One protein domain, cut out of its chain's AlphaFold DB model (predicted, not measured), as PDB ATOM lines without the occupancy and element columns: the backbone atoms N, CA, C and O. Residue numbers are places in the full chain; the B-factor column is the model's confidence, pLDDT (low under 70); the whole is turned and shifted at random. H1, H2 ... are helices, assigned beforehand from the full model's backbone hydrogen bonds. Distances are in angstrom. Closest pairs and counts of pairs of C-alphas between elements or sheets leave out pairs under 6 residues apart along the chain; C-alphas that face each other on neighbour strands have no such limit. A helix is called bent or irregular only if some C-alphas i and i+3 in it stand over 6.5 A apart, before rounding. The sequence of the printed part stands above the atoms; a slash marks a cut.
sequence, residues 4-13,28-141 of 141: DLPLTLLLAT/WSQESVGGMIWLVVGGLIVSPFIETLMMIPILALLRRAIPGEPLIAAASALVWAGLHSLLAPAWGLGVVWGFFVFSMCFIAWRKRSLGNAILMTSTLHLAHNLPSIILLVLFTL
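AT A GLANCE: This is residues 4 to 13 and 28 to 141 of the 141 residues of an uncharacterized protein of Actinobacteria bacterium (UniProt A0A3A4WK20). Three helical stretches, H3, H4 and H5a, pack in series with H4 between the other two, and the arm H2b crosses over them, steeply tilted to H3 and H5a. From this body the other arms of the two bent helices, H2a and H5b, run side by side in opposite directions and make a two-helix extension, while the short H1 packs on residues 93 to 101 of H4. The printed part has 124 residues with five named helices, H1 to H5 in that order, and no named strand; the class is all helix, with the helix packing part aligned and part crossed. The whole is compact, with a radius of gyration of the C-alphas of 15.0 A, and its outline is elongated, spanning 47 by 29 by 25 A.

HOW THE PARTS SIT: H1, residues 4 to 13, touches residues 93 to 101 alone of H4, residues 91 to 110; their closest C-alphas, of Ala 12 and Gly 94, are 4.6 A apart, and they run opposite ways at a shallow tilt of 19 degrees. H2, residues 33 to 62, was assigned as one helix by its hydrogen bonds but is bent, with C-alphas 44 and 47 6.6 A apart; its arms are H2a, residues 33 to 44, and H2b, residues 47 to 62, at a steep tilt of 38 degrees, only just past shallow. H2b touches H3, residues 69 to 85, at a steep tilt of 56 degrees, with residues 55 to 62 alone; the closest C-alphas, of Leu 62 and Ile 72, are 6.2 A apart. H3 and H4 form a helical hairpin at 36 degrees, a tilt only just steep, and their closest C-alphas, of Ala 81 and Gly 92, are 3.8 A apart. H4 is the hub, touching three other helices, and is irregular, with C-alphas 94 and 97 7.3 A apart. H5, residues 114 to 140, was also assigned as one helix by its hydrogen bonds but is bent, with C-alphas 128 and 131 6.9 A apart; H5a, residues 114 to 128, and H5b, residues 131 to 140, stand at a steep tilt of 42 degrees. H4 and H5a form a second helical hairpin, at a shallow tilt of 34 degrees, only just short of steep; the closest C-alphas, of Trp 109 and Ala 117, are 4.5 A apart. H2b touches H5a with residues 48 to 53 alone, closest at the C-alphas of Pro 48 and Ser 122, 5.2 A. H2a touches H5b at a shallow tilt of 15 degrees, opposite ways, closest at the C-alphas of Val 40 and Ile 133, 6.6 A. H3 and H5a are apart. Every O i to N i+4 pair is within hydrogen-bond range in H1, H2a, H3, H5a and H5b; the counts are 9 of 12 in H2b and 14 of 16 in H4.

IN THESE COORDINATES: H1 begins at C-alpha 4, (-35.657, -16.361, -24.093). H2a is 16.5 A and H2b 21.7 A from first to last C-alpha, and H2b has a kink of 32 degrees near residue 54. H3 is 24.2 A long, and H4 27.5 A with a kink of 36 degrees near residue 98. H5a is 20.9 A long, and H5b ends at C-alpha 140, (-15.686, -5.813, -13.453).

THE WHOLE: The two C-alphas farthest apart, of Ser 32 and Pro 67, are 47.6 A apart. Residues 14 to 27 are not printed, and C-alphas 13 and 28 across the cut are 23.2 A apart. The links H3 to H4 and H4 to H5 are tight, and H2 to H3 is short. Mean pLDDT of the printed part is 93.6, with residues 140 to 141 under 70.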
ATOM      1  N   ASP A   4     -36.986 -16.143 -23.502       71.88
ATOM      2  CA  ASP A   4     -35.657 -16.361 -24.093       71.88
ATOM      3  C   ASP A   4     -34.525 -16.356 -23.060       71.88
ATOM      4  O   ASP A   4     -33.543 -17.089 -23.213       71.88
ATOM      5  N   LEU A   5     -34.679 -15.581 -21.986       74.75
ATOM      6  CA  LEU A   5     -33.668 -15.442 -20.943       74.75
ATOM      7  C   LEU A   5     -33.372 -16.752 -20.185       74.75
ATOM      8  O   LEU A   5     -32.195 -17.067 -20.025       74.75
ATOM      9  N   PRO A   6     -34.373 -17.558 -19.767       83.06
ATOM     10  CA  PRO A   6     -34.114 -18.767 -18.983       83.06
ATOM     11  C   PRO A   6     -33.246 -19.796 -19.712       83.06
ATOM     12  O   PRO A   6     -32.324 -20.351 -19.120       83.06
ATOM     13  N   LEU A   7     -33.504 -20.036 -21.004       85.31
ATOM     14  CA  LEU A   7     -32.736 -21.013 -21.777       85.31
ATOM     15  C   LEU A   7     -31.333 -20.498 -22.107       85.31
ATOM     16  O   LEU A   7     -30.374 -21.256 -22.018       85.31
ATOM     17  N   THR A   8     -31.195 -19.209 -22.417       84.25
ATOM     18  CA  THR A   8     -29.876 -18.588 -22.624       84.25
ATOM     19  C   THR A   8     -29.024 -18.692 -21.364       84.25
ATOM     20  O   THR A   8     -27.880 -19.129 -21.430       84.25
ATOM     21  N   LEU A   9     -29.600 -18.366 -20.203       83.25
ATOM     22  CA  LEU A   9     -28.927 -18.476 -18.909       83.25
ATOM     23  C   LEU A   9     -28.550 -19.923 -18.589       83.25
ATOM     24  O   LEU A   9     -27.436 -20.169 -18.131       83.25
ATOM     25  N   LEU A  10     -29.438 -20.885 -18.858       87.00
ATOM     26  CA  LEU A  10     -29.144 -22.304 -18.675       87.00
ATOM     27  C   LEU A  10     -27.963 -22.747 -19.549       87.00
ATOM     28  O   LEU A  10     -27.017 -23.340 -19.033       87.00
ATOM     29  N   LEU A  11     -27.994 -22.438 -20.848       85.62
ATOM     30  CA  LEU A  11     -26.924 -22.793 -21.783       85.62
ATOM     31  C   LEU A  11     -25.600 -22.126 -21.404       85.62
ATOM     32  O   LEU A  11     -24.573 -22.798 -21.386       85.62
ATOM     33  N   ALA A  12     -25.628 -20.844 -21.040       82.94
ATOM     34  CA  ALA A  12     -24.449 -20.116 -20.581       82.94
ATOM     35  C   ALA A  12     -23.884 -20.697 -19.275       82.94
ATOM     36  O   ALA A  12     -22.671 -20.848 -19.146       82.94
ATOM     37  N   THR A  13     -24.744 -21.093 -18.332       85.19
ATOM     38  CA  THR A  13     -24.325 -21.722 -17.068       85.19
ATOM     39  C   THR A  13     -23.670 -23.075 -17.326       85.19
ATOM     40  O   THR A  13     -22.575 -23.335 -16.834       85.19
ATOM     41  N   TRP A  28      -9.042  -6.563 -21.781       83.81
ATOM     42  CA  TRP A  28      -8.955  -5.224 -22.381       83.81
ATOM     43  C   TRP A  28     -10.071  -4.265 -21.935       83.81
ATOM     44  O   TRP A  28      -9.875  -3.047 -21.938       83.81
ATOM     45  N   SER A  29     -11.250  -4.774 -21.551       84.69
ATOM     46  CA  SER A  29     -12.354  -3.918 -21.106       84.69
ATOM     47  C   SER A  29     -12.136  -3.369 -19.697       84.69
ATOM     48  O   SER A  29     -12.779  -2.388 -19.334       84.69
ATOM     49  N   GLN A  30     -11.245  -3.983 -18.912       84.50
ATOM     50  CA  GLN A  30     -10.934  -3.586 -17.535       84.50
ATOM     51  C   GLN A  30      -9.694  -2.690 -17.427       84.50
ATOM     52  O   GLN A  30      -9.495  -2.023 -16.417       84.50
ATOM     53  N   GLU A  31      -8.863  -2.636 -18.465       87.06
ATOM     54  CA  GLU A  31      -7.601  -1.886 -18.440       87.06
ATOM     55  C   GLU A  31      -7.791  -0.364 -18.541       87.06
ATOM     56  O   GLU A  31      -6.891   0.406 -18.204       87.06
ATOM     57  N   SER A  32      -8.946   0.103 -19.028       90.31
ATOM     58  CA  SER A  32      -9.213   1.534 -19.189       90.31
ATOM     59  C   SER A  32     -10.702   1.874 -19.236       90.31
ATOM     60  O   SER A  32     -11.538   1.074 -19.655       90.31
ATOM     61  N   VAL A  33     -11.032   3.134 -18.919       89.94
ATOM     62  CA  VAL A  33     -12.384   3.692 -19.120       89.94
ATOM     63  C   VAL A  33     -12.818   3.576 -20.585       89.94
ATOM     64  O   VAL A  33     -13.982   3.302 -20.866       89.94
ATOM     65  N   GLY A  34     -11.883   3.742 -21.529       92.94
ATOM     66  CA  GLY A  34     -12.148   3.556 -22.957       92.94
ATOM     67  C   GLY A  34     -12.569   2.125 -23.296       92.94
ATOM     68  O   GLY A  34     -13.533   1.938 -24.036       92.94
ATOM     69  N   GLY A  35     -11.910   1.125 -22.702       91.50
ATOM     70  CA  GLY A  35     -12.276  -0.287 -22.824       91.50
ATOM     71  C   GLY A  35     -13.678  -0.571 -22.285       91.50
ATOM     72  O   GLY A  35     -14.485  -1.195 -22.971       91.50
ATOM     73  N   MET A  36     -14.023  -0.028 -21.116       91.19
ATOM     74  CA  MET A  36     -15.365  -0.174 -20.545       91.19
ATOM     75  C   MET A  36     -16.445   0.487 -21.418       91.19
ATOM     76  O   MET A  36     -17.492  -0.111 -21.672       91.19
ATOM     77  N   ILE A  37     -16.191   1.696 -21.936       93.19
ATOM     78  CA  ILE A  37     -17.101   2.363 -22.882       93.19
ATOM     79  C   ILE A  37     -17.280   1.501 -24.135       93.19
ATOM     80  O   ILE A  37     -18.405   1.345 -24.612       93.19
ATOM     81  N   TRP A  38     -16.197   0.919 -24.656       93.00
ATOM     82  CA  TRP A  38     -16.262   0.057 -25.830       93.00
ATOM     83  C   TRP A  38     -17.006  -1.253 -25.565       93.00
ATOM     84  O   TRP A  38     -17.777  -1.677 -26.419       93.00
ATOM     85  N   LEU A  39     -16.876  -1.856 -24.382       92.44
ATOM     86  CA  LEU A  39     -17.678  -3.018 -23.995       92.44
ATOM     87  C   LEU A  39     -19.179  -2.694 -24.024       92.44
ATOM     88  O   LEU A  39     -19.965  -3.441 -24.603       92.44
ATOM     89  N   VAL A  40     -19.577  -1.555 -23.448       94.31
ATOM     90  CA  VAL A  40     -20.987  -1.145 -23.378       94.31
ATOM     91  C   VAL A  40     -21.525  -0.756 -24.756       94.31
ATOM     92  O   VAL A  40     -22.524  -1.309 -25.210       94.31
ATOM     93  N   VAL A  41     -20.875   0.178 -25.453       95.75
ATOM     94  CA  VAL A  41     -21.335   0.664 -26.767       95.75
ATOM     95  C   VAL A  41     -21.190  -0.422 -27.831       95.75
ATOM     96  O   VAL A  41     -22.099  -0.639 -28.635       95.75
ATOM     97  N   GLY A  42     -20.068  -1.138 -27.817       95.06
ATOM     98  CA  GLY A  42     -19.782  -2.246 -28.714       95.06
ATOM     99  C   GLY A  42     -20.769  -3.393 -28.531       95.06
ATOM    100  O   GLY A  42     -21.407  -3.804 -29.496       95.06
ATOM    101  N   GLY A  43     -20.961  -3.860 -27.296       93.62
ATOM    102  CA  GLY A  43     -21.834  -4.995 -26.992       93.62
ATOM    103  C   GLY A  43     -23.332  -4.707 -27.121       93.62
ATOM    104  O   GLY A  43     -24.098  -5.612 -27.458       93.62
ATOM    105  N   LEU A  44     -23.768  -3.462 -26.882       95.62
ATOM    106  CA  LEU A  44     -25.191  -3.100 -26.924       95.62
ATOM    107  C   LEU A  44     -25.640  -2.473 -28.240       95.62
ATOM    108  O   LEU A  44     -26.797  -2.633 -28.610       95.62
ATOM    109  N   ILE A  45     -24.775  -1.745 -28.942       95.00
ATOM    110  CA  ILE A  45     -25.186  -0.966 -30.118       95.00
ATOM    111  C   ILE A  45     -24.502  -1.494 -31.370       95.00
ATOM    112  O   ILE A  45     -25.177  -1.877 -32.327       95.00
ATOM    113  N   VAL A  46     -23.167  -1.530 -31.367       96.94
ATOM    114  CA  VAL A  46     -22.397  -1.850 -32.576       96.94
ATOM    115  C   VAL A  46     -22.602  -3.308 -32.981       96.94
ATOM    116  O   VAL A  46     -23.010  -3.560 -34.114       96.94
ATOM    117  N   SER A  47     -22.380  -4.256 -32.067       95.44
ATOM    118  CA  SER A  47     -22.505  -5.691 -32.345       95.44
ATOM    119  C   SER A  47     -23.922  -6.054 -32.786       95.44
ATOM    120  O   SER A  47     -24.067  -6.536 -33.912       95.44
ATOM    121  N   PRO A  48     -24.993  -5.701 -32.038       97.19
ATOM    122  CA  PRO A  48     -26.349  -6.064 -32.439       97.19
ATOM    123  C   PRO A  48     -26.741  -5.563 -33.826       97.19
ATOM    124  O   PRO A  48     -27.414  -6.278 -34.575       97.19
ATOM    125  N   PHE A  49     -26.304  -4.357 -34.195       98.12
ATOM    126  CA  PHE A  49     -26.579  -3.787 -35.507       98.12
ATOM    127  C   PHE A  49     -25.780  -4.474 -36.621       98.12
ATOM    128  O   PHE A  49     -26.363  -4.898 -37.621       98.12
ATOM    129  N   ILE A  50     -24.462  -4.624 -36.451       98.31
ATOM    130  CA  ILE A  50     -23.586  -5.248 -37.454       98.31
ATOM    131  C   ILE A  50     -23.967  -6.713 -37.675       98.31
ATOM    132  O   ILE A  50     -24.112  -7.147 -38.820       98.31
ATOM    133  N   GLU A  51     -24.215  -7.465 -36.607       98.25
ATOM    134  CA  GLU A  51     -24.610  -8.871 -36.693       98.25
ATOM    135  C   GLU A  51     -25.969  -9.019 -37.382       98.25
ATOM    136  O   GLU A  51     -26.128  -9.858 -38.270       98.25
ATOM    137  N   THR A  52     -26.927  -8.135 -37.081       98.44
ATOM    138  CA  THR A  52     -28.222  -8.108 -37.779       98.44
ATOM    139  C   THR A  52     -28.067  -7.823 -39.276       98.44
ATOM    140  O   THR A  52     -28.767  -8.422 -40.095       98.44
ATOM    141  N   LEU A  53     -27.143  -6.943 -39.675       98.50
ATOM    142  CA  LEU A  53     -26.844  -6.715 -41.094       98.50
ATOM    143  C   LEU A  53     -26.220  -7.958 -41.744       98.50
ATOM    144  O   LEU A  53     -26.609  -8.334 -42.850       98.50
ATOM    145  N   MET A  54     -25.307  -8.638 -41.049       98.44
ATOM    146  CA  MET A  54     -24.685  -9.880 -41.523       98.44
ATOM    147  C   MET A  54     -25.677 -11.045 -41.645       98.44
ATOM    148  O   MET A  54     -25.482 -11.938 -42.473       98.44
ATOM    149  N   MET A  55     -26.788 -11.025 -40.905       98.50
ATOM    150  CA  MET A  55     -27.861 -12.006 -41.088       98.50
ATOM    151  C   MET A  55     -28.508 -11.925 -42.478       98.50
ATOM    152  O   MET A  55     -29.040 -12.932 -42.945       98.50
ATOM    153  N   ILE A  56     -28.454 -10.778 -43.168       98.56
ATOM    154  CA  ILE A  56     -29.039 -10.609 -44.509       98.56
ATOM    155  C   ILE A  56     -28.460 -11.630 -45.504       98.56
ATOM    156  O   ILE A  56     -29.239 -12.431 -46.033       98.56
ATOM    157  N   PRO A  57     -27.139 -11.650 -45.782       98.25
ATOM    158  CA  PRO A  57     -26.559 -12.621 -46.706       98.25
ATOM    159  C   PRO A  57     -26.655 -14.064 -46.195       98.25
ATOM    160  O   PRO A  57     -26.929 -14.954 -46.998       98.25
ATOM    161  N   ILE A  58     -26.507 -14.305 -44.884       98.31
ATOM    162  CA  ILE A  58     -26.599 -15.654 -44.295       98.31
ATOM    163  C   ILE A  58     -27.987 -16.254 -44.548       98.31
ATOM    164  O   ILE A  58     -28.115 -17.320 -45.150       98.31
ATOM    165  N   LEU A  59     -29.049 -15.544 -44.159       98.31
ATOM    166  CA  LEU A  59     -30.421 -16.014 -44.340       98.31
ATOM    167  C   LEU A  59     -30.805 -16.095 -45.821       98.31
ATOM    168  O   LEU A  59     -31.558 -16.990 -46.205       98.31
ATOM    169  N   ALA A  60     -30.298 -15.190 -46.665       97.94
ATOM    170  CA  ALA A  60     -30.523 -15.246 -48.107       97.94
ATOM    171  C   ALA A  60     -29.905 -16.500 -48.745       97.94
ATOM    172  O   ALA A  60     -30.530 -17.098 -49.620       97.94
ATOM    173  N   LEU A  61     -28.714 -16.913 -48.300       98.25
ATOM    174  CA  LEU A  61     -28.061 -18.132 -48.771       98.25
ATOM    175  C   LEU A  61     -28.785 -19.388 -48.272       98.25
ATOM    176  O   LEU A  61     -29.121 -20.252 -49.077       98.25
ATOM    177  N   LEU A  62     -29.089 -19.464 -46.973       98.06
ATOM    178  CA  LEU A  62     -29.749 -20.628 -46.366       98.06
ATOM    179  C   LEU A  62     -31.130 -20.903 -46.975       98.06
ATOM    180  O   LEU A  62     -31.477 -22.055 -47.229       98.06
ATOM    181  N   ARG A  63     -31.887 -19.847 -47.298       97.31
ATOM    182  CA  ARG A  63     -33.190 -19.944 -47.981       97.31
ATOM    183  C   ARG A  63     -33.141 -20.649 -49.338       97.31
ATOM    184  O   ARG A  63     -34.186 -21.076 -49.812       97.31
ATOM    185  N   ARG A  64     -31.969 -20.757 -49.975       97.44
ATOM    186  CA  ARG A  64     -31.820 -21.461 -51.259       97.44
ATOM    187  C   ARG A  64     -31.804 -22.982 -51.110       97.44
ATOM    188  O   ARG A  64     -32.098 -23.666 -52.080       97.44
ATOM    189  N   ALA A  65     -31.446 -23.494 -49.933       97.06
ATOM    190  CA  ALA A  65     -31.246 -24.925 -49.703       97.06
ATOM    191  C   ALA A  65     -32.197 -25.515 -48.652       97.06
ATOM    192  O   ALA A  65     -32.453 -26.715 -48.666       97.06
ATOM    193  N   ILE A  66     -32.716 -24.691 -47.739       96.56
ATOM    194  CA  ILE A  66     -33.461 -25.151 -46.567       96.56
ATOM    195  C   ILE A  66     -34.934 -24.736 -46.674       96.56
ATOM    196  O   ILE A  66     -35.219 -23.538 -46.773       96.56
ATOM    197  N   PRO A  67     -35.883 -25.687 -46.607       93.62
ATOM    198  CA  PRO A  67     -37.301 -25.369 -46.569       93.62
ATOM    199  C   PRO A  67     -37.751 -24.975 -45.156       93.62
ATOM    200  O   PRO A  67     -37.350 -25.579 -44.164       93.62
ATOM    201  N   GLY A  68     -38.661 -24.005 -45.075       96.88
ATOM    202  CA  GLY A  68     -39.342 -23.636 -43.833       96.88
ATOM    203  C   GLY A  68     -38.577 -22.637 -42.958       96.88
ATOM    204  O   GLY A  68     -37.381 -22.756 -42.704       96.88
ATOM    205  N   GLU A  69     -39.303 -21.637 -42.457       97.50
ATOM    206  CA  GLU A  69     -38.734 -20.537 -41.669       97.50
ATOM    207  C   GLU A  69     -38.039 -20.991 -40.371       97.50
ATOM    208  O   GLU A  69     -36.920 -20.531 -40.135       97.50
ATOM    209  N   PRO A  70     -38.604 -21.919 -39.564       97.69
ATOM    210  CA  PRO A  70     -37.939 -22.375 -38.342       97.69
ATOM    211  C   PRO A  70     -36.625 -23.114 -38.609       97.69
ATOM    212  O   PRO A  70     -35.660 -22.934 -37.870       97.69
ATOM    213  N   LEU A  71     -36.557 -23.912 -39.680       98.12
ATOM    214  CA  LEU A  71     -35.347 -24.662 -40.020       98.12
ATOM    215  C   LEU A  71     -34.249 -23.733 -40.555       98.12
ATOM    216  O   LEU A  71     -33.086 -23.893 -40.195       98.12
ATOM    217  N   ILE A  72     -34.615 -22.712 -41.340       98.44
ATOM    218  CA  ILE A  72     -33.686 -21.647 -41.749       98.44
ATOM    219  C   ILE A  72     -33.137 -20.909 -40.519       98.44
ATOM    220  O   ILE A  72     -31.936 -20.650 -40.448       98.44
ATOM    221  N   ALA A  73     -33.993 -20.575 -39.548       98.44
ATOM    222  CA  ALA A  73     -33.568 -19.910 -38.319       98.44
ATOM    223  C   ALA A  73     -32.630 -20.786 -37.475       98.44
ATOM    224  O   ALA A  73     -31.619 -20.290 -36.983       98.44
ATOM    225  N   ALA A  74     -32.921 -22.084 -37.355       98.38
ATOM    226  CA  ALA A  74     -32.056 -23.038 -36.663       98.38
ATOM    227  C   ALA A  74     -30.693 -23.180 -37.357       98.38
ATOM    228  O   ALA A  74     -29.658 -23.113 -36.703       98.38
ATOM    229  N   ALA A  75     -30.669 -23.292 -38.686       98.50
ATOM    230  CA  ALA A  75     -29.420 -23.345 -39.442       98.50
ATOM    231  C   ALA A  75     -28.602 -22.050 -39.308       98.50
ATOM    232  O   ALA A  75     -27.391 -22.104 -39.122       98.50
ATOM    233  N   SER A  76     -29.261 -20.887 -39.339       98.50
ATOM    234  CA  SER A  76     -28.626 -19.586 -39.092       98.50
ATOM    235  C   SER A  76     -28.006 -19.523 -37.695       98.50
ATOM    236  O   SER A  76     -26.847 -19.142 -37.554       98.50
ATOM    237  N   ALA A  77     -28.731 -19.972 -36.668       98.38
ATOM    238  CA  ALA A  77     -28.218 -20.052 -35.304       98.38
ATOM    239  C   ALA A  77     -26.957 -20.921 -35.193       98.38
ATOM    240  O   ALA A  77     -26.011 -20.533 -34.513       98.38
ATOM    241  N   LEU A  78     -26.912 -22.055 -35.898       98.38
ATOM    242  CA  LEU A  78     -25.728 -22.918 -35.941       98.38
ATOM    243  C   LEU A  78     -24.548 -22.264 -36.667       98.38
ATOM    244  O   LEU A  78     -23.413 -22.416 -36.223       98.38
ATOM    245  N   VAL A  79     -24.795 -21.504 -37.741       98.38
ATOM    246  CA  VAL A  79     -23.748 -20.707 -38.405       98.38
ATOM    247  C   VAL A  79     -23.149 -19.706 -37.419       98.38
ATOM    248  O   VAL A  79     -21.929 -19.648 -37.276       98.38
ATOM    249  N   TRP A  80     -23.985 -18.964 -36.692       98.25
ATOM    250  CA  TRP A  80     -23.522 -17.991 -35.702       98.25
ATOM    251  C   TRP A  80     -22.790 -18.635 -34.528       98.25
ATOM    252  O   TRP A  80     -21.714 -18.163 -34.161       98.25
ATOM    253  N   ALA A  81     -23.318 -19.735 -33.991       97.00
ATOM    254  CA  ALA A  81     -22.657 -20.506 -32.947       97.00
ATOM    255  C   ALA A  81     -21.277 -20.997 -33.407       97.00
ATOM    256  O   ALA A  81     -20.305 -20.879 -32.663       97.00
ATOM    257  N   GLY A  82     -21.173 -21.485 -34.647       97.69
ATOM    258  CA  GLY A  82     -19.910 -21.876 -35.264       97.69
ATOM    259  C   GLY A  82     -18.924 -20.713 -35.347       97.69
ATOM    260  O   GLY A  82     -17.818 -20.835 -34.835       97.69
ATOM    261  N   LEU A  83     -19.339 -19.572 -35.912       96.88
ATOM    262  CA  LEU A  83     -18.499 -18.372 -36.033       96.88
ATOM    263  C   LEU A  83     -17.970 -17.887 -34.676       96.88
ATOM    264  O   LEU A  83     -16.792 -17.569 -34.559       96.88
ATOM    265  N   HIS A  84     -18.811 -17.884 -33.643       95.06
ATOM    266  CA  HIS A  84     -18.415 -17.488 -32.290       95.06
ATOM    267  C   HIS A  84     -17.473 -18.507 -31.640       95.06
ATOM    268  O   HIS A  84     -16.512 -18.135 -30.966       95.06
ATOM    269  N   SER A  85     -17.696 -19.796 -31.907       94.94
ATOM    270  CA  SER A  85     -16.831 -20.876 -31.425       94.94
ATOM    271  C   SER A  85     -15.424 -20.837 -32.030       94.94
ATOM    272  O   SER A  85     -14.508 -21.393 -31.433       94.94
ATOM    273  N   LEU A  86     -15.232 -20.173 -33.182       94.38
ATOM    274  CA  LEU A  86     -13.899 -19.954 -33.763       94.38
ATOM    275  C   LEU A  86     -13.032 -19.025 -32.906       94.38
ATOM    276  O   LEU A  86     -11.812 -19.160 -32.924       94.38
ATOM    277  N   LEU A  87     -13.649 -18.086 -32.181       90.56
ATOM    278  CA  LEU A  87     -12.948 -17.188 -31.261       90.56
ATOM    279  C   LEU A  87     -12.827 -17.804 -29.868       90.56
ATOM    280  O   LEU A  87     -11.765 -17.738 -29.257       90.56
ATOM    281  N   ALA A  88     -13.904 -18.412 -29.374       90.12
ATOM    282  CA  ALA A  88     -13.934 -19.035 -28.060       90.12
ATOM    283  C   ALA A  88     -14.925 -20.217 -28.069       90.12
ATOM    284  O   ALA A  88     -16.127 -19.986 -28.226       90.12
ATOM    285  N   PRO A  89     -14.477 -21.480 -27.908       87.31
ATOM    286  CA  PRO A  89     -15.308 -22.659 -28.175       87.31
ATOM    287  C   PRO A  89     -16.648 -22.708 -27.428       87.31
ATOM    288  O   PRO A  89     -17.648 -23.156 -27.984       87.31
ATOM    289  N   ALA A  90     -16.699 -22.237 -26.180       90.06
ATOM    290  CA  ALA A  90     -17.924 -22.269 -25.383       90.06
ATOM    291  C   ALA A  90     -18.882 -21.118 -25.720       90.06
ATOM    292  O   ALA A  90     -20.074 -21.188 -25.417       90.06
ATOM    293  N   TRP A  91     -18.387 -20.068 -26.380       90.25
ATOM    294  CA  TRP A  91     -19.176 -18.886 -26.709       90.25
ATOM    295  C   TRP A  91     -20.328 -19.214 -27.659       90.25
ATOM    296  O   TRP A  91     -21.441 -18.722 -27.469       90.25
ATOM    297  N   GLY A  92     -20.108 -20.132 -28.606       92.25
ATOM    298  CA  GLY A  92     -21.157 -20.608 -29.505       92.25
ATOM    299  C   GLY A  92     -22.375 -21.178 -28.775       92.25
ATOM    300  O   GLY A  92     -23.508 -20.906 -29.173       92.25
ATOM    301  N   LEU A  93     -22.158 -21.909 -27.676       90.44
ATOM    302  CA  LEU A  93     -23.235 -22.482 -26.861       90.44
ATOM    303  C   LEU A  93     -24.065 -21.402 -26.161       90.44
ATOM    304  O   LEU A  93     -25.277 -21.553 -26.032       90.44
ATOM    305  N   GLY A  94     -23.425 -20.310 -25.738       88.19
ATOM    306  CA  GLY A  94     -24.111 -19.182 -25.112       88.19
ATOM    307  C   GLY A  94     -24.989 -18.401 -26.092       88.19
ATOM    308  O   GLY A  94     -26.087 -17.984 -25.733       88.19
ATOM    309  N   VAL A  95     -24.541 -18.233 -27.341       92.62
ATOM    310  CA  VAL A  95     -25.228 -17.364 -28.316       92.62
ATOM    311  C   VAL A  95     -26.243 -18.088 -29.203       92.62
ATOM    312  O   VAL A  95     -27.121 -17.439 -29.775       92.62
ATOM    313  N   VAL A  96     -26.157 -19.420 -29.331       95.69
ATOM    314  CA  VAL A  96     -26.966 -20.196 -30.294       95.69
ATOM    315  C   VAL A  96     -28.467 -19.937 -30.150       95.69
ATOM    316  O   VAL A  96     -29.164 -19.733 -31.144       95.69
ATOM    317  N   TRP A  97     -28.980 -19.887 -28.920       95.38
ATOM    318  CA  TRP A  97     -30.405 -19.659 -28.694       95.38
ATOM    319  C   TRP A  97     -30.826 -18.226 -29.039       95.38
ATOM    320  O   TRP A  97     -31.843 -18.033 -29.709       95.38
ATOM    321  N   GLY A  98     -30.015 -17.233 -28.662       95.62
ATOM    322  CA  GLY A  98     -30.233 -15.836 -29.035       95.62
ATOM    323  C   GLY A  98     -30.339 -15.682 -30.551       95.62
ATOM    324  O   GLY A  98     -31.354 -15.203 -31.060       95.62
ATOM    325  N   PHE A  99     -29.371 -16.216 -31.302       97.75
ATOM    326  CA  PHE A  99     -29.380 -16.136 -32.766       97.75
ATOM    327  C   PHE A  99     -30.524 -16.904 -33.434       97.75
ATOM    328  O   PHE A  99     -30.971 -16.495 -34.511       97.75
ATOM    329  N   PHE A 100     -31.057 -17.961 -32.815       97.94
ATOM    330  CA  PHE A 100     -32.291 -18.594 -33.287       97.94
ATOM    331  C   PHE A 100     -33.480 -17.631 -33.180       97.94
ATOM    332  O   PHE A 100     -34.185 -17.396 -34.168       97.94
ATOM    333  N   VAL A 101     -33.664 -17.012 -32.010       97.69
ATOM    334  CA  VAL A 101     -34.739 -16.040 -31.759       97.69
ATOM    335  C   VAL A 101     -34.591 -14.809 -32.659       97.69
ATOM    336  O   VAL A 101     -35.572 -14.364 -33.263       97.69
ATOM    337  N   PHE A 102     -33.371 -14.290 -32.827       98.19
ATOM    338  CA  PHE A 102     -33.089 -13.169 -33.724       98.19
ATOM    339  C   PHE A 102     -33.399 -13.531 -35.175       98.19
ATOM    340  O   PHE A 102     -34.042 -12.753 -35.876       98.19
ATOM    341  N   SER A 103     -33.024 -14.733 -35.622       98.62
ATOM    342  CA  SER A 103     -33.326 -15.206 -36.978       98.62
ATOM    343  C   SER A 103     -34.831 -15.304 -37.221       98.62
ATOM    344  O   SER A 103     -35.311 -14.841 -38.256       98.62
ATOM    345  N   MET A 104     -35.598 -15.814 -36.255       98.50
ATOM    346  CA  MET A 104     -37.063 -15.835 -36.334       98.50
ATOM    347  C   MET A 104     -37.657 -14.424 -36.404       98.50
ATOM    348  O   MET A 104     -38.511 -14.160 -37.255       98.50
ATOM    349  N   CYS A 105     -37.178 -13.501 -35.562       98.38
ATOM    350  CA  CYS A 105     -37.591 -12.096 -35.577       98.38
ATOM    351  C   CYS A 105     -37.323 -11.456 -36.947       98.38
ATOM    352  O   CYS A 105     -38.232 -10.898 -37.571       98.38
ATOM    353  N   PHE A 106     -36.103 -11.622 -37.462       98.69
ATOM    354  CA  PHE A 106     -35.697 -11.088 -38.752       98.69
ATOM    355  C   PHE A 106     -36.583 -11.624 -39.875       98.69
ATOM    356  O   PHE A 106     -37.104 -10.852 -40.680       98.69
ATOM    357  N   ILE A 107     -36.800 -12.942 -39.930       98.50
ATOM    358  CA  ILE A 107     -37.635 -13.577 -40.956       98.50
ATOM    359  C   ILE A 107     -39.074 -13.051 -40.892       98.50
ATOM    360  O   ILE A 107     -39.632 -12.701 -41.936       98.50
ATOM    361  N   ALA A 108     -39.656 -12.942 -39.695       98.38
ATOM    362  CA  ALA A 108     -41.023 -12.465 -39.502       98.38
ATOM    363  C   ALA A 108     -41.202 -11.011 -39.969       98.38
ATOM    364  O   ALA A 108     -42.116 -10.711 -40.741       98.38
ATOM    365  N   TRP A 109     -40.302 -10.112 -39.565       98.50
ATOM    366  CA  TRP A 109     -40.378  -8.693 -39.922       98.50
ATOM    367  C   TRP A 109     -39.950  -8.405 -41.362       98.50
ATOM    368  O   TRP A 109     -40.446  -7.450 -41.970       98.50
ATOM    369  N   ARG A 110     -39.128  -9.274 -41.967       97.81
ATOM    370  CA  ARG A 110     -38.717  -9.157 -43.375       97.81
ATOM    371  C   ARG A 110     -39.889  -9.240 -44.349       97.81
ATOM    372  O   ARG A 110     -39.779  -8.682 -45.444       97.81
ATOM    373  N   LYS A 111     -40.997  -9.878 -43.945       96.50
ATOM    374  CA  LYS A 111     -42.267  -9.933 -44.693       96.50
ATOM    375  C   LYS A 111     -42.909  -8.553 -44.873       96.50
ATOM    376  O   LYS A 111     -43.695  -8.375 -45.794       96.50
ATOM    377  N   ARG A 112     -42.588  -7.582 -44.006       97.50
ATOM    378  CA  ARG A 112     -43.075  -6.195 -44.094       97.50
ATOM    379  C   ARG A 112     -42.101  -5.307 -44.862       97.50
ATOM    380  O   ARG A 112     -42.485  -4.679 -45.838       97.50
ATOM    381  N   SER A 113     -40.844  -5.248 -44.429       98.38
ATOM    382  CA  SER A 113     -39.779  -4.517 -45.123       98.38
ATOM    383  C   SER A 113     -38.408  -4.956 -44.608       98.38
ATOM    384  O   SER A 113     -38.297  -5.564 -43.541       98.38
ATOM    385  N   LEU A 114     -37.343  -4.652 -45.355       98.19
ATOM    386  CA  LEU A 114     -35.979  -4.885 -44.874       98.19
ATOM    387  C   LEU A 114     -35.650  -3.992 -43.666       98.19
ATOM    388  O   LEU A 114     -35.092  -4.482 -42.691       98.19
ATOM    389  N   GLY A 115     -36.055  -2.717 -43.702       98.44
ATOM    390  CA  GLY A 115     -35.830  -1.774 -42.602       98.44
ATOM    391  C   GLY A 115     -36.477  -2.224 -41.290       98.44
ATOM    392  O   GLY A 115     -35.823  -2.199 -40.253       98.44
ATOM    393  N   ASN A 116     -37.713  -2.738 -41.340       98.19
ATOM    394  CA  ASN A 116     -38.383  -3.270 -40.151       98.19
ATOM    395  C   ASN A 116     -37.666  -4.508 -39.601       98.19
ATOM    396  O   ASN A 116     -37.560  -4.654 -38.389       98.19
ATOM    397  N   ALA A 117     -37.153  -5.387 -40.469       98.38
ATOM    398  CA  ALA A 117     -36.382  -6.549 -40.031       98.38
ATOM    399  C   ALA A 117     -35.105  -6.138 -39.296       98.38
ATOM    400  O   ALA A 117     -34.836  -6.661 -38.218       98.38
ATOM    401  N   ILE A 118     -34.361  -5.172 -39.843       98.50
ATOM    402  CA  ILE A 118     -33.131  -4.662 -39.229       98.50
ATOM    403  C   ILE A 118     -33.444  -4.003 -37.885       98.50
ATOM    404  O   ILE A 118     -32.846  -4.374 -36.878       98.50
ATOM    405  N   LEU A 119     -34.404  -3.073 -37.852       98.25
ATOM    406  CA  LEU A 119     -34.746  -2.328 -36.642       98.25
ATOM    407  C   LEU A 119     -35.231  -3.255 -35.523       98.25
ATOM    408  O   LEU A 119     -34.710  -3.212 -34.415       98.25
ATOM    409  N   MET A 120     -36.203  -4.121 -35.809       98.44
ATOM    410  CA  MET A 120     -36.809  -4.968 -34.781       98.44
ATOM    411  C   MET A 120     -35.842  -6.033 -34.263       98.44
ATOM    412  O   MET A 120     -35.824  -6.309 -33.065       98.44
ATOM    413  N   THR A 121     -35.015  -6.602 -35.141       98.44
ATOM    414  CA  THR A 121     -34.017  -7.605 -34.743       98.44
ATOM    415  C   THR A 121     -32.882  -6.966 -33.951       98.44
ATOM    416  O   THR A 121     -32.546  -7.483 -32.894       98.44
ATOM    417  N   SER A 122     -32.357  -5.812 -34.386       98.06
ATOM    418  CA  SER A 122     -31.278  -5.117 -33.663       98.06
ATOM    419  C   SER A 122     -31.736  -4.663 -32.277       98.06
ATOM    420  O   SER A 122     -31.006  -4.836 -31.309       98.06
ATOM    421  N   THR A 123     -32.965  -4.147 -32.151       97.62
ATOM    422  CA  THR A 123     -33.544  -3.768 -30.851       97.62
ATOM    423  C   THR A 123     -33.733  -4.977 -29.939       97.62
ATOM    424  O   THR A 123     -33.412  -4.910 -28.755       97.62
ATOM    425  N   LEU A 124     -34.233  -6.096 -30.477       97.06
ATOM    426  CA  LEU A 124     -34.368  -7.339 -29.716       97.06
ATOM    427  C   LEU A 124     -33.004  -7.867 -29.257       97.06
ATOM    428  O   LEU A 124     -32.873  -8.297 -28.116       97.06
ATOM    429  N   HIS A 125     -32.001  -7.807 -30.128       96.81
ATOM    430  CA  HIS A 125     -30.644  -8.252 -29.842       96.81
ATOM    431  C   HIS A 125     -29.967  -7.363 -28.786       96.81
ATOM    432  O   HIS A 125     -29.455  -7.878 -27.798       96.81
ATOM    433  N   LEU A 126     -30.078  -6.035 -28.895       96.12
ATOM    434  CA  LEU A 126     -29.649  -5.102 -27.848       96.12
ATOM    435  C   LEU A 126     -30.296  -5.444 -26.502       96.12
ATOM    436  O   LEU A 126     -29.602  -5.576 -25.495       96.12
ATOM    437  N   ALA A 127     -31.620  -5.616 -26.483       95.19
ATOM    438  CA  ALA A 127     -32.354  -5.928 -25.260       95.19
ATOM    439  C   ALA A 127     -31.931  -7.274 -24.652       95.19
ATOM    440  O   ALA A 127     -31.898  -7.412 -23.431       95.19
ATOM    441  N   HIS A 128     -31.578  -8.246 -25.493       93.25
ATOM    442  CA  HIS A 128     -31.074  -9.546 -25.071       93.25
ATOM    443  C   HIS A 128     -29.653  -9.474 -24.489       93.25
ATOM    444  O   HIS A 128     -29.364 -10.154 -23.508       93.25
ATOM    445  N   ASN A 129     -28.783  -8.620 -25.037       93.38
ATOM    446  CA  ASN A 129     -27.418  -8.435 -24.533       93.38
ATOM    447  C   ASN A 129     -27.368  -7.607 -23.243       93.38
ATOM    448  O   ASN A 129     -26.420  -7.735 -22.468       93.38
ATOM    449  N   LEU A 130     -28.381  -6.771 -22.994       93.44
ATOM    450  CA  LEU A 130     -28.397  -5.830 -21.875       93.44
ATOM    451  C   LEU A 130     -28.137  -6.484 -20.504       93.44
ATOM    452  O   LEU A 130     -27.251  -5.992 -19.804       93.44
ATOM    453  N   PRO A 131     -28.802  -7.588 -20.106       90.94
ATOM    454  CA  PRO A 131     -28.523  -8.235 -18.825       90.94
ATOM    455  C   PRO A 131     -27.079  -8.728 -18.711       90.94
ATOM    456  O   PRO A 131     -26.442  -8.503 -17.686       90.94
ATOM    457  N   SER A 132     -26.538  -9.346 -19.764       88.56
ATOM    458  CA  SER A 132     -25.164  -9.857 -19.773       88.56
ATOM    459  C   SER A 132     -24.139  -8.729 -19.655       88.56
ATOM    460  O   SER A 132     -23.193  -8.848 -18.885       88.56
ATOM    461  N   ILE A 133     -24.350  -7.611 -20.356       91.06
ATOM    462  CA  ILE A 133     -23.472  -6.437 -20.265       91.06
ATOM    463  C   ILE A 133     -23.569  -5.774 -18.888       91.06
ATOM    464  O   ILE A 133     -22.541  -5.403 -18.333       91.06
ATOM    465  N   ILE A 134     -24.768  -5.669 -18.301       91.25
ATOM    466  CA  ILE A 134     -24.932  -5.160 -16.930       91.25
ATOM    467  C   ILE A 134     -24.169  -6.041 -15.940       91.25
ATOM    468  O   ILE A 134     -23.425  -5.517 -15.119       91.25
ATOM    469  N   LEU A 135     -24.331  -7.366 -16.022       87.75
ATOM    470  CA  LEU A 135     -23.625  -8.295 -15.143       87.75
ATOM    471  C   LEU A 135     -22.111  -8.170 -15.315       87.75
ATOM    472  O   LEU A 135     -21.413  -8.041 -14.318       87.75
ATOM    473  N   LEU A 136     -21.613  -8.141 -16.555       86.12
ATOM    474  CA  LEU A 136     -20.189  -7.943 -16.819       86.12
ATOM    475  C   LEU A 136     -19.696  -6.658 -16.155       86.12
ATOM    476  O   LEU A 136     -18.807  -6.739 -15.322       86.12
ATOM    477  N   VAL A 137     -20.333  -5.513 -16.412       87.75
ATOM    478  CA  VAL A 137     -19.935  -4.235 -15.799       87.75
ATOM    479  C   VAL A 137     -19.923  -4.323 -14.268       87.75
ATOM    480  O   VAL A 137     -18.931  -3.941 -13.659       87.75
ATOM    481  N   LEU A 138     -20.970  -4.877 -13.645       87.00
ATOM    482  CA  LEU A 138     -21.069  -4.993 -12.184       87.00
ATOM    483  C   LEU A 138     -20.008  -5.907 -11.555       87.00
ATOM    484  O   LEU A 138     -19.629  -5.668 -10.416       87.00
ATOM    485  N   PHE A 139     -19.559  -6.947 -12.260       80.44
ATOM    486  CA  PHE A 139     -18.514  -7.861 -11.782       80.44
ATOM    487  C   PHE A 139     -17.097  -7.448 -12.216       80.44
ATOM    488  O   PHE A 139     -16.129  -8.083 -11.801       80.44
ATOM    489  N   THR A 140     -16.970  -6.414 -13.052       69.31
ATOM    490  CA  THR A 140     -15.686  -5.813 -13.453       69.31
ATOM    491  C   THR A 140     -15.350  -4.501 -12.730       69.31
ATOM    492  O   THR A 140     -14.250  -3.985 -12.921       69.31
ATOM    493  N   LEU A 141     -16.284  -3.953 -11.941       58.50
ATOM    494  CA  LEU A 141     -16.094  -2.797 -11.048       58.50
ATOM    495  C   LEU A 141     -15.708  -3.258  -9.637       58.50
ATOM    496  O   LEU A 141     -14.935  -2.520  -8.987       58.50
TER     497      LEU A 141